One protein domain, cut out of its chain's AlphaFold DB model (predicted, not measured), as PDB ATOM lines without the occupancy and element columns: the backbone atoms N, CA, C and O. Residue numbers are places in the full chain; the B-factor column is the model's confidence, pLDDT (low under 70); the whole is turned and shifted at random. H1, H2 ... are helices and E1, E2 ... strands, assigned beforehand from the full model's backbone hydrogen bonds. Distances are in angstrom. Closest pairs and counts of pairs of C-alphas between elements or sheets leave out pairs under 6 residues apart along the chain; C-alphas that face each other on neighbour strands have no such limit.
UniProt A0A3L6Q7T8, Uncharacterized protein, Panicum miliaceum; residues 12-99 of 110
ATOM      1  N   PRO A  12      91.618 -14.963  63.295       55.50
ATOM      2  CA  PRO A  12      91.212 -16.153  62.542       55.50
ATOM      3  C   PRO A  12      90.383 -15.836  61.288       55.50
ATOM      4  O   PRO A  12      90.564 -16.496  60.266       55.50
ATOM      5  N   ASP A  13      89.522 -14.818  61.313       57.25
ATOM      6  CA  ASP A  13      88.588 -14.526  60.215       57.25
ATOM      7  C   ASP A  13      89.316 -13.938  58.990       57.25
ATOM      8  O   ASP A  13      89.022 -14.267  57.835       57.25
ATOM      9  N   TYR A  14      90.377 -13.156  59.227       61.09
ATOM     10  CA  TYR A  14      91.228 -12.615  58.162       61.09
ATOM     11  C   TYR A  14      92.008 -13.709  57.412       61.09
ATOM     12  O   TYR A  14      92.074 -13.702  56.180       61.09
ATOM     13  N   LEU A  15      92.570 -14.686  58.135       63.28
ATOM     14  CA  LEU A  15      93.302 -15.806  57.530       63.28
ATOM     15  C   LEU A  15      92.380 -16.699  56.688       63.28
ATOM     16  O   LEU A  15      92.754 -17.114  55.587       63.28
ATOM     17  N   LEU A  16      91.158 -16.938  57.167       65.62
ATOM     18  CA  LEU A  16      90.132 -17.705  56.456       65.62
ATOM     19  C   LEU A  16      89.705 -17.014  55.156       65.62
ATOM     20  O   LEU A  16      89.613 -17.652  54.103       65.62
ATOM     21  N   ARG A  17      89.529 -15.689  55.196       66.94
ATOM     22  CA  ARG A  17      89.202 -14.884  54.013       66.94
ATOM     23  C   ARG A  17      90.312 -14.904  52.962       66.94
ATOM     24  O   ARG A  17      90.028 -14.967  51.765       66.94
ATOM     25  N   MET A  18      91.571 -14.897  53.395       69.88
ATOM     26  CA  MET A  18      92.728 -14.991  52.500       69.88
ATOM     27  C   MET A  18      92.837 -16.367  51.827       69.88
ATOM     28  O   MET A  18      93.149 -16.425  50.637       69.88
ATOM     29  N   GLN A  19      92.536 -17.460  52.537       67.69
ATOM     30  CA  GLN A  19      92.519 -18.813  51.959       67.69
ATOM     31  C   GLN A  19      91.405 -18.989  50.920       67.69
ATOM     32  O   GLN A  19      91.656 -19.542  49.848       67.69
ATOM     33  N   TRP A  20      90.206 -18.460  51.190       69.88
ATOM     34  CA  TRP A  20      89.111 -18.443  50.215       69.88
ATOM     35  C   TRP A  20      89.487 -17.666  48.939       69.88
ATOM     36  O   TRP A  20      89.406 -18.207  47.836       69.88
ATOM     37  N   LEU A  21      90.008 -16.438  49.081       71.38
ATOM     38  CA  LEU A  21      90.460 -15.621  47.945       71.38
ATOM     39  C   LEU A  21      91.579 -16.290  47.135       71.38
ATOM     40  O   LEU A  21      91.672 -16.099  45.920       71.38
ATOM     41  N   GLN A  22      92.465 -17.040  47.792       69.25
ATOM     42  CA  GLN A  22      93.511 -17.792  47.104       69.25
ATOM     43  C   GLN A  22      92.946 -18.982  46.325       69.25
ATOM     44  O   GLN A  22      93.391 -19.201  45.198       69.25
ATOM     45  N   GLU A  23      91.972 -19.724  46.862       68.44
ATOM     46  CA  GLU A  23      91.316 -20.825  46.140       68.44
ATOM     47  C   GLU A  23      90.582 -20.335  44.893       68.44
ATOM     48  O   GLU A  23      90.744 -20.929  43.827       68.44
ATOM     49  N   GLU A  24      89.863 -19.212  44.974       68.44
ATOM     50  CA  GLU A  24      89.226 -18.620  43.791       68.44
ATOM     51  C   GLU A  24      90.236 -18.277  42.687       68.44
ATOM     52  O   GLU A  24      89.944 -18.434  41.501       68.44
ATOM     53  N   LYS A  25      91.446 -17.853  43.066       68.81
ATOM     54  CA  LYS A  25      92.530 -17.533  42.124       68.81
ATOM     55  C   LYS A  25      93.297 -18.765  41.641       68.81
ATOM     56  O   LYS A  25      93.942 -18.705  40.597       68.81
ATOM     57  N   THR A  26      93.262 -19.872  42.384       61.81
ATOM     58  CA  THR A  26      94.056 -21.076  42.102       61.81
ATOM     59  C   THR A  26      93.170 -22.315  41.973       61.81
ATOM     60  O   THR A  26      92.921 -23.061  42.915       61.81
ATOM     61  N   LEU A  27      92.767 -22.613  40.733       61.50
ATOM     62  CA  LEU A  27      91.923 -23.769  40.381       61.50
ATOM     63  C   LEU A  27      92.534 -25.148  40.714       61.50
ATOM     64  O   LEU A  27      91.832 -26.156  40.642       61.50
ATOM     65  N   LYS A  28      93.822 -25.216  41.080       61.88
ATOM     66  CA  LYS A  28      94.564 -26.464  41.344       61.88
ATOM     67  C   LYS A  28      94.232 -27.129  42.685       61.88
ATOM     68  O   LYS A  28      94.625 -28.274  42.903       61.88
ATOM     69  N   ASN A  29      93.522 -26.448  43.580       65.44
ATOM     70  CA  ASN A  29      93.238 -26.991  44.905       65.44
ATOM     71  C   ASN A  29      92.129 -28.052  44.840       65.44
ATOM     72  O   ASN A  29      91.150 -27.915  44.103       65.44
ATOM     73  N   LYS A  30      92.289 -29.128  45.624       71.44
ATOM     74  CA  LYS A  30      91.296 -30.217  45.767       71.44
ATOM     75  C   LYS A  30      90.135 -29.854  46.701       71.44
ATOM     76  O   LYS A  30      89.171 -30.610  46.789       71.44
ATOM     77  N   VAL A  31      90.266 -28.739  47.416       75.19
ATOM     78  CA  VAL A  31      89.335 -28.248  48.431       75.19
ATOM     79  C   VAL A  31      88.703 -26.961  47.908       75.19
ATOM     80  O   VAL A  31      89.437 -26.090  47.452       75.19
ATOM     81  N   ALA A  32      87.378 -26.853  47.968       78.88
ATOM     82  CA  ALA A  32      86.649 -25.599  47.795       78.88
ATOM     83  C   ALA A  32      86.438 -24.941  49.158       78.88
ATOM     84  O   ALA A  32      86.160 -25.645  50.127       78.88
ATOM     85  N   TYR A  33      86.491 -23.616  49.235       77.38
ATOM     86  CA  TYR A  33      86.151 -22.894  50.463       77.38
ATOM     87  C   TYR A  33      84.815 -22.169  50.289       77.38
ATOM     88  O   TYR A  33      84.547 -21.580  49.240       77.38
ATOM     89  N   LEU A  34      83.959 -22.212  51.309       79.62
ATOM     90  CA  LEU A  34      82.796 -21.328  51.391       79.62
ATOM     91  C   LEU A  34      83.247 -19.925  51.796       79.62
ATOM     92  O   LEU A  34      84.184 -19.783  52.579       79.62
ATOM     93  N   ASP A  35      82.556 -18.910  51.279       79.00
ATOM     94  CA  ASP A  35      82.785 -17.513  51.647       79.00
ATOM     95  C   ASP A  35      82.429 -17.322  53.132       79.00
ATOM     96  O   ASP A  35      81.239 -17.395  53.472       79.00
ATOM     97  N   PRO A  36      83.422 -17.070  54.011       72.50
ATOM     98  CA  PRO A  36      83.197 -16.931  55.446       72.50
ATOM     99  C   PRO A  36      82.170 -15.840  55.756       72.50
ATOM    100  O   PRO A  36      81.333 -16.019  56.636       72.50
ATOM    101  N   ALA A  37      82.151 -14.750  54.977       74.06
ATOM    102  CA  ALA A  37      81.240 -13.632  55.197       74.06
ATOM    103  C   ALA A  37      79.768 -14.015  54.980       74.06
ATOM    104  O   ALA A  37      78.888 -13.427  55.600       74.06
ATOM    105  N   ARG A  38      79.491 -15.010  54.125       73.06
ATOM    106  CA  ARG A  38      78.126 -15.477  53.812       73.06
ATOM    107  C   ARG A  38      77.623 -16.572  54.739       73.06
ATOM    108  O   ARG A  38      76.415 -16.772  54.817       73.06
ATOM    109  N   ILE A  39      78.535 -17.289  55.388       74.88
ATOM    110  CA  ILE A  39      78.210 -18.331  56.369       74.88
ATOM    111  C   ILE A  39      78.382 -17.846  57.814       74.88
ATOM    112  O   ILE A  39      78.241 -18.623  58.753       74.88
ATOM    113  N   HIS A  40      78.727 -16.572  58.004       72.69
ATOM    114  CA  HIS A  40      78.958 -16.007  59.322       72.69
ATOM    115  C   HIS A  40      77.656 -15.936  60.129       72.69
ATOM    116  O   HIS A  40      76.578 -15.642  59.600       72.69
ATOM    117  N   GLN A  41      77.756 -16.117  61.448       68.12
ATOM    118  CA  GLN A  41      76.601 -16.132  62.352       68.12
ATOM    119  C   GLN A  41      75.728 -14.868  62.238       68.12
ATOM    120  O   GLN A  41      74.514 -14.936  62.427       68.12
ATOM    121  N   THR A  42      76.316 -13.716  61.903       66.62
ATOM    122  CA  THR A  42      75.573 -12.456  61.717       66.62
ATOM    123  C   THR A  42      74.640 -12.472  60.514       66.62
ATOM    124  O   THR A  42      73.623 -11.793  60.557       66.62
ATOM    125  N   GLU A  43      74.968 -13.229  59.468       66.81
ATOM    126  CA  GLU A  43      74.095 -13.431  58.305       66.81
ATOM    127  C   GLU A  43      73.083 -14.563  58.559       66.81
ATOM    128  O   GLU A  43      72.047 -14.641  57.911       66.81
ATOM    129  N   HIS A  44      73.349 -15.424  59.548       61.44
ATOM    130  CA  HIS A  44      72.435 -16.486  59.995       61.44
ATOM    131  C   HIS A  44      71.415 -15.988  61.028       61.44
ATOM    132  O   HIS A  44      70.425 -16.662  61.327       61.44
ATOM    133  N   SER A  45      71.685 -14.823  61.611       61.81
ATOM    134  CA  SER A  45      70.848 -14.167  62.607       61.81
ATOM    135  C   SER A  45      69.993 -13.112  61.921       61.81
ATOM    136  O   SER A  45      70.504 -12.301  61.151       61.81
ATOM    137  N   PHE A  46      68.690 -13.088  62.208       65.25
ATOM    138  CA  PHE A  46      67.848 -12.023  61.679       65.25
ATOM    139  C   PHE A  46      68.251 -10.686  62.315       65.25
ATOM    140  O   PHE A  46      68.512 -10.591  63.516       65.25
ATOM    141  N   LYS A  47      68.319  -9.631  61.502       69.19
ATOM    142  CA  LYS A  47      68.560  -8.275  62.004       69.19
ATOM    143  C   LYS A  47      67.243  -7.720  62.542       69.19
ATOM    144  O   LYS A  47      66.221  -7.765  61.863       69.19
ATOM    145  N   LEU A  48      67.278  -7.159  63.750       65.44
ATOM    146  CA  LEU A  48      66.169  -6.407  64.347       65.44
ATOM    147  C   LEU A  48      65.988  -5.062  63.620       65.44
ATOM    148  O   LEU A  48      66.361  -4.004  64.131       65.44
ATOM    149  N   THR A  49      65.438  -5.111  62.408       71.62
ATOM    150  CA  THR A  49      65.018  -3.930  61.645       71.62
ATOM    151  C   THR A  49      63.802  -3.269  62.298       71.62
ATOM    152  O   THR A  49      63.083  -3.895  63.083       71.62
ATOM    153  N   GLU A  50      63.559  -1.991  62.001       69.19
ATOM    154  CA  GLU A  50      62.427  -1.251  62.585       69.19
ATOM    155  C   GLU A  50      61.079  -1.919  62.292       69.19
ATOM    156  O   GLU A  50      60.252  -2.046  63.189       69.19
ATOM    157  N   GLN A  51      60.920  -2.490  61.098       70.25
ATOM    158  CA  GLN A  51      59.730  -3.249  60.707       70.25
ATOM    159  C   GLN A  51      59.524  -4.512  61.560       70.25
ATOM    160  O   GLN A  51      58.409  -4.798  61.994       70.25
ATOM    161  N   VAL A  52      60.595  -5.256  61.865       69.25
ATOM    162  CA  VAL A  52      60.532  -6.440  62.743       69.25
ATOM    163  C   VAL A  52      60.220  -6.025  64.181       69.25
ATOM    164  O   VAL A  52      59.434  -6.685  64.861       69.25
ATOM    165  N   LYS A  53      60.762  -4.889  64.642       71.25
ATOM    166  CA  LYS A  53      60.422  -4.315  65.953       71.25
ATOM    167  C   LYS A  53      58.952  -3.905  66.032       71.25
ATOM    168  O   LYS A  53      58.332  -4.126  67.069       71.25
ATOM    169  N   GLU A  54      58.384  -3.336  64.975       73.12
ATOM    170  CA  GLU A  54      56.957  -3.000  64.913       73.12
ATOM    171  C   GLU A  54      56.072  -4.247  64.907       73.12
ATOM    172  O   GLU A  54      55.110  -4.302  65.672       73.12
ATOM    173  N   GLN A  55      56.437  -5.292  64.160       67.69
ATOM    174  CA  GLN A  55      55.725  -6.578  64.176       67.69
ATOM    175  C   GLN A  55      55.791  -7.260  65.555       67.69
ATOM    176  O   GLN A  55      54.779  -7.747  66.066       67.69
ATOM    177  N   LEU A  56      56.951  -7.213  66.217       70.88
ATOM    178  CA  LEU A  56      57.137  -7.698  67.589       70.88
ATOM    179  C   LEU A  56      56.394  -6.853  68.634       70.88
ATOM    180  O   LEU A  56      55.997  -7.381  69.676       70.88
ATOM    181  N   LYS A  57      56.208  -5.549  68.397       72.62
ATOM    182  CA  LYS A  57      55.390  -4.666  69.250       72.62
ATOM    183  C   LYS A  57      53.893  -4.892  69.027       72.62
ATOM    184  O   LYS A  57      53.141  -4.884  69.998       72.62
ATOM    185  N   ALA A  58      53.473  -5.146  67.788       72.31
ATOM    186  CA  ALA A  58      52.089  -5.448  67.427       72.31
ATOM    187  C   ALA A  58      51.633  -6.830  67.933       72.31
ATOM    188  O   ALA A  58      50.454  -7.035  68.231       72.31
ATOM    189  N   ALA A  59      52.561  -7.779  68.083       71.81
ATOM    190  CA  ALA A  59      52.287  -9.084  68.671       71.81
ATOM    191  C   ALA A  59      51.992  -8.973  70.183       71.81
ATOM    192  O   ALA A  59      52.884  -8.795  71.012       71.81
ATOM    193  N   LYS A  60      50.718  -9.130  70.559       68.19
ATOM    194  CA  LYS A  60      50.242  -9.007  71.952       68.19
ATOM    195  C   LYS A  60      50.666 -10.159  72.878       68.19
ATOM    196  O   LYS A  60      50.655  -9.997  74.093       68.19
ATOM    197  N   THR A  61      51.059 -11.313  72.333       77.62
ATOM    198  CA  THR A  61      51.343 -12.536  73.108       77.62
ATOM    199  C   THR A  61      52.775 -13.012  72.884       77.62
ATOM    200  O   THR A  61      53.230 -13.068  71.743       77.62
ATOM    201  N   LYS A  62      53.465 -13.436  73.955       75.38
ATOM    202  CA  LYS A  62      54.838 -13.982  73.890       75.38
ATOM    203  C   LYS A  62      54.978 -15.131  72.879       75.38
ATOM    204  O   LYS A  62      55.962 -15.178  72.157       75.38
ATOM    205  N   LYS A  63      53.961 -15.995  72.770       77.56
ATOM    206  CA  LYS A  63      53.921 -17.099  71.798       77.56
ATOM    207  C   LYS A  63      53.995 -16.609  70.346       77.56
ATOM    208  O   LYS A  63      54.790 -17.112  69.569       77.56
ATOM    209  N   ARG A  64      53.241 -15.556  70.015       74.44
ATOM    210  CA  ARG A  64      53.224 -14.980  68.665       74.44
ATOM    211  C   ARG A  64      54.516 -14.233  68.329       74.44
ATOM    212  O   ARG A  64      54.915 -14.208  67.177       74.44
ATOM    213  N   LYS A  65      55.189 -13.658  69.335       75.44
ATOM    214  CA  LYS A  65      56.540 -13.094  69.168       75.44
ATOM    215  C   LYS A  65      57.552 -14.180  68.816       75.44
ATOM    216  O   LYS A  65      58.282 -14.016  67.851       75.44
ATOM    217  N   ALA A  66      57.528 -15.298  69.543       76.31
ATOM    218  CA  ALA A  66      58.418 -16.428  69.285       76.31
ATOM    219  C   ALA A  66      58.190 -17.050  67.896       76.31
ATOM    220  O   ALA A  66      59.156 -17.360  67.211       76.31
ATOM    221  N   GLU A  67      56.934 -17.173  67.448       81.19
ATOM    222  CA  GLU A  67      56.608 -17.657  66.095       81.19
ATOM    223  C   GLU A  67      57.188 -16.737  65.003       81.19
ATOM    224  O   GLU A  67      57.814 -17.221  64.062       81.19
ATOM    225  N   ILE A  68      57.059 -15.412  65.161       78.19
ATOM    226  CA  ILE A  68      57.631 -14.425  64.227       78.19
ATOM    227  C   ILE A  68      59.165 -14.514  64.208       78.19
ATOM    228  O   ILE A  68      59.774 -14.521  63.140       78.19
ATOM    229  N   GLU A  69      59.801 -14.606  65.376       77.25
ATOM    230  CA  GLU A  69      61.259 -14.754  65.474       77.25
ATOM    231  C   GLU A  69      61.741 -16.060  64.831       77.25
ATOM    232  O   GLU A  69      62.739 -16.066  64.107       77.25
ATOM    233  N   GLU A  70      61.022 -17.166  65.038       80.69
ATOM    234  CA  GLU A  70      61.368 -18.463  64.462       80.69
ATOM    235  C   GLU A  70      61.246 -18.463  62.933       80.69
ATOM    236  O   GLU A  70      62.131 -18.989  62.249       80.69
ATOM    237  N   GLU A  71      60.193 -17.859  62.377       82.75
ATOM    238  CA  GLU A  71      60.033 -17.713  60.927       82.75
ATOM    239  C   GLU A  71      61.138 -16.847  60.311       82.75
ATOM    240  O   GLU A  71      61.740 -17.235  59.305       82.75
ATOM    241  N   LEU A  72      61.482 -15.723  60.945       81.31
ATOM    242  CA  LEU A  72      62.585 -14.872  60.496       81.31
ATOM    243  C   LEU A  72      63.922 -15.626  60.531       81.31
ATOM    244  O   LEU A  72      64.682 -15.596  59.559       81.31
ATOM    245  N   HIS A  73      64.181 -16.380  61.599       80.06
ATOM    246  CA  HIS A  73      65.355 -17.250  61.686       80.06
ATOM    247  C   HIS A  73      65.357 -18.367  60.637       80.06
ATOM    248  O   HIS A  73      66.421 -18.739  60.134       80.06
ATOM    249  N   LYS A  74      64.203 -18.960  60.316       82.75
ATOM    250  CA  LYS A  74      64.096 -19.965  59.244       82.75
ATOM    251  C   LYS A  74      64.439 -19.348  57.891       82.75
ATOM    252  O   LYS A  74      65.207 -19.956  57.148       82.75
ATOM    253  N   ASN A  75      63.955 -18.142  57.610       84.31
ATOM    254  CA  ASN A  75      64.211 -17.448  56.349       84.31
ATOM    255  C   ASN A  75      65.695 -17.110  56.151       84.31
ATOM    256  O   ASN A  75      66.238 -17.383  55.080       84.31
ATOM    257  N   GLU A  76      66.382 -16.582  57.168       81.88
ATOM    258  CA  GLU A  76      67.822 -16.300  57.049       81.88
ATOM    259  C   GLU A  76      68.645 -17.587  56.891       81.88
ATOM    260  O   GLU A  76      69.471 -17.693  55.980       81.88
ATOM    261  N   ARG A  77      68.341 -18.636  57.670       81.75
ATOM    262  CA  ARG A  77      68.978 -19.956  57.494       81.75
ATOM    263  C   ARG A  77      68.723 -20.548  56.106       81.75
ATOM    264  O   ARG A  77      69.609 -21.196  55.549       81.75
ATOM    265  N   HIS A  78      67.545 -20.316  55.532       85.25
ATOM    266  CA  HIS A  78      67.205 -20.780  54.190       85.25
ATOM    267  C   HIS A  78      68.039 -20.084  53.099       85.25
ATOM    268  O   HIS A  78      68.473 -20.729  52.145       85.25
ATOM    269  N   LYS A  79      68.347 -18.789  53.239       85.12
ATOM    270  CA  LYS A  79      69.235 -18.091  52.287       85.12
ATOM    271  C   LYS A  79      70.637 -18.696  52.274       85.12
ATOM    272  O   LYS A  79      71.217 -18.902  51.205       85.12
ATOM    273  N   VAL A  80      71.160 -19.011  53.455       81.50
ATOM    274  CA  VAL A  80      72.473 -19.646  53.614       81.50
ATOM    275  C   VAL A  80      72.453 -21.054  53.026       81.50
ATOM    276  O   VAL A  80      73.370 -21.420  52.291       81.50
ATOM    277  N   SER A  81      71.405 -21.840  53.288       83.69
ATOM    278  CA  SER A  81      71.314 -23.200  52.747       83.69
ATOM    279  C   SER A  81      71.266 -23.200  51.216       83.69
ATOM    280  O   SER A  81      71.981 -23.983  50.586       83.69
ATOM    281  N   ILE A  82      70.532 -22.262  50.604       87.25
ATOM    282  CA  ILE A  82      70.546 -22.049  49.149       87.25
ATOM    283  C   ILE A  82      71.957 -21.702  48.660       87.25
ATOM    284  O   ILE A  82      72.388 -22.201  47.616       87.25
ATOM    285  N   TYR A  83      72.683 -20.837  49.371       86.81
ATOM    286  CA  TYR A  83      74.055 -20.485  49.006       86.81
ATOM    287  C   TYR A  83      74.978 -21.710  49.028       86.81
ATOM    288  O   TYR A  83      75.654 -21.969  48.030       86.81
ATOM    289  N   ILE A  84      74.956 -22.495  50.107       83.56
ATOM    290  CA  ILE A  84      75.769 -23.713  50.238       83.56
ATOM    291  C   ILE A  84      75.440 -24.694  49.108       83.56
ATOM    292  O   ILE A  84      76.353 -25.175  48.437       83.56
ATOM    293  N   ALA A  85      74.153 -24.919  48.825       87.38
ATOM    294  CA  ALA A  85      73.722 -25.784  47.730       87.38
ATOM    295  C   ALA A  85      74.258 -25.305  46.368       87.38
ATOM    296  O   ALA A  85      74.769 -26.099  45.580       87.38
ATOM    297  N   LYS A  86      74.222 -23.992  46.101       87.56
ATOM    298  CA  LYS A  86      74.793 -23.413  44.873       87.56
ATOM    299  C   LYS A  86      76.303 -23.622  44.778       87.56
ATOM    300  O   LYS A  86      76.800 -23.862  43.679       87.56
ATOM    301  N   VAL A  87      77.037 -23.526  45.888       84.00
ATOM    302  CA  VAL A  87      78.486 -23.778  45.887       84.00
ATOM    303  C   VAL A  87      78.779 -25.257  45.656       84.00
ATOM    304  O   VAL A  87      79.622 -25.564  44.817       84.00
ATOM    305  N   MET A  88      78.044 -26.161  46.309       82.31
ATOM    306  CA  MET A  88      78.163 -27.609  46.092       82.31
ATOM    307  C   MET A  88      77.948 -27.988  44.623       82.31
ATOM    308  O   MET A  88      78.740 -28.740  44.063       82.31
ATOM    309  N   LEU A  89      76.930 -27.412  43.974       86.88
ATOM    310  CA  LEU A  89      76.664 -27.642  42.550       86.88
ATOM    311  C   LEU A  89      77.778 -27.094  41.646       86.88
ATOM    312  O   LEU A  89      78.149 -27.735  40.669       86.88
ATOM    313  N   LYS A  90      78.321 -25.910  41.958       84.38
ATOM    314  CA  LYS A  90      79.382 -25.276  41.155       84.38
ATOM    315  C   LYS A  90      80.754 -25.926  41.322       84.38
ATOM    316  O   LYS A  90      81.571 -25.818  40.417       84.38
ATOM    317  N   LYS A  91      81.018 -26.527  42.480       81.56
ATOM    318  CA  LYS A  91      82.320 -27.089  42.872       81.56
ATOM    319  C   LYS A  91      82.265 -28.617  42.956       81.56
ATOM    320  O   LYS A  91      82.959 -29.213  43.773       81.56
ATOM    321  N   VAL A  92      81.434 -29.252  42.126       81.69
ATOM    322  CA  VAL A  92      81.270 -30.718  42.085       81.69
ATOM    323  C   VAL A  92      82.572 -31.448  41.723       81.69
ATOM    324  O   VAL A  92      82.756 -32.609  42.078       81.69
ATOM    325  N   ASP A  93      83.502 -30.761  41.054       78.69
ATOM    326  CA  ASP A  93      84.843 -31.246  40.715       78.69
ATOM    327  C   ASP A  93      85.792 -31.308  41.925       78.69
ATOM    328  O   ASP A  93      86.859 -31.929  41.859       78.69
ATOM    329  N   LYS A  94      85.432 -30.658  43.038       77.81
ATOM    330  CA  LYS A  94      86.253 -30.586  44.246       77.81
ATOM    331  C   LYS A  94      85.924 -31.743  45.179       77.81
ATOM    332  O   LYS A  94      84.771 -32.071  45.431       77.81
ATOM    333  N   LYS A  95      86.972 -32.355  45.737       78.81
ATOM    334  CA  LYS A  95      86.847 -33.527  46.616       78.81
ATOM    335  C   LYS A  95      86.338 -33.157  48.011       78.81
ATOM    336  O   LYS A  95      85.719 -33.983  48.674       78.81
ATOM    337  N   TYR A  96      86.618 -31.936  48.461       77.12
ATOM    338  CA  TYR A  96      86.228 -31.445  49.780       77.12
ATOM    339  C   TYR A  96      85.685 -30.025  49.680       77.12
ATOM    340  O   TYR A  96      86.178 -29.229  48.880       77.12
ATOM    341  N   ILE A  97      84.713 -29.700  50.528       80.62
ATOM    342  CA  ILE A  97      84.209 -28.339  50.719       80.62
ATOM    343  C   ILE A  97      84.458 -27.972  52.177       80.62
ATOM    344  O   ILE A  97      84.003 -28.671  53.080       80.62
ATOM    345  N   MET A  98      85.200 -26.895  52.397       79.75
ATOM    346  CA  MET A  98      85.541 -26.383  53.714       79.75
ATOM    347  C   MET A  98      84.625 -25.211  54.062       79.75
ATOM    348  O   MET A  98      84.483 -24.265  53.285       79.75
ATOM    349  N   ALA A  99      84.009 -25.281  55.240       77.81
ATOM    350  CA  ALA A  99      83.079 -24.287  55.760       77.81
ATOM    351  C   ALA A  99      83.692 -23.597  56.988       77.81
ATOM    352  O   ALA A  99      83.464 -24.043  58.114       77.81
TER     353      ALA A  99
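AT A GLANCE: This is residues 12 to 99 of the 110 residues of an uncharacterized protein of Panicum miliaceum (UniProt A0A3L6Q7T8). A small sheet of two parallel strands, E1 and E2, lies at one end of a long, thin rod whose spine is the long helix H5, with helix H1 packed on E1. From E1 the chain passes through the short helices H2 and H3 to H4 near the far end, then folds back as H5, which runs most of the rod's length to return to the sheet. The printed part has 88 residues, with five named helices and two named strands in the order H1, E1, H2, H3, H4, H5, E2; the class is mostly helix. The whole is only just loose, close to extended, with a radius of gyration of the C-alphas of 17.6 A and spans of 57 by 25 by 16 A.

IN THESE COORDINATES: Strand E1 is residues 31 to 33, beginning at C-alpha 31 at (89.335, -28.248, 48.431), and E2 is residues 96 to 98, ending at C-alpha 98 at (85.541, -26.383, 53.714). H5, residues 62 to 90, measures 42.4 A from first to last C-alpha. H1, residues 12 to 25, begins at C-alpha 12 at (91.212, -16.153, 62.542) and measures 20.5 A. H4 is residues 50 to 58 and measures 12.2 A. H2, residues 36 to 39, and H3, residues 41 to 44, have four residues each.

HOW THE PARTS SIT: E1 and E2 are parallel neighbours at 28 degrees, with N 32 and O 96 within hydrogen-bond range at 2.8 A, and N 98 and O 32 also at 2.8 A. E1, the helices H2 to H5 and E2 form a strand-helix-strand unit, two parallel neighbour strands with helices between them along the chain. The closest C-alphas of H1 and E1, those of Trp 20 and Tyr 33, are 5.4 A apart. The closest C-alphas of H5 and E2, those of Met 88 and Ile 97, are 7.6 A apart. H1, with residues 13 to 17 alone, only just touches H2, with 3 pairs of C-alphas within 8 A; the closest are those of Arg 17 and Pro 36, 6.5 A apart. H5, with residues 73 to 80 alone, touches H3; the closest C-alphas are those of His 44 and Glu 76, 5.5 A apart. H4 and H5 are close but not clearly touching, the closest C-alphas being those of Leu 56 and Lys 65, 5.7 A apart; they run opposite ways at a steep tilt of 36 degrees, only just past shallow. H1 and H5 are apart. In H1, H4 and H5 every O i to N i+4 pair is within hydrogen-bond range; H2 and H3 are too short for such a pair, and each has its one O i to N i+3 pair within range.

THE WHOLE: The C-alphas farthest apart, those of Lys 28 and Lys 60, are 56.6 A apart. The printed part has no cut, and its six links between named elements are tight. The mean pLDDT of the printed part is 74.4; 29 residues are under 70, among them residues 12 to 20, 22 to 29 and 41 to 48.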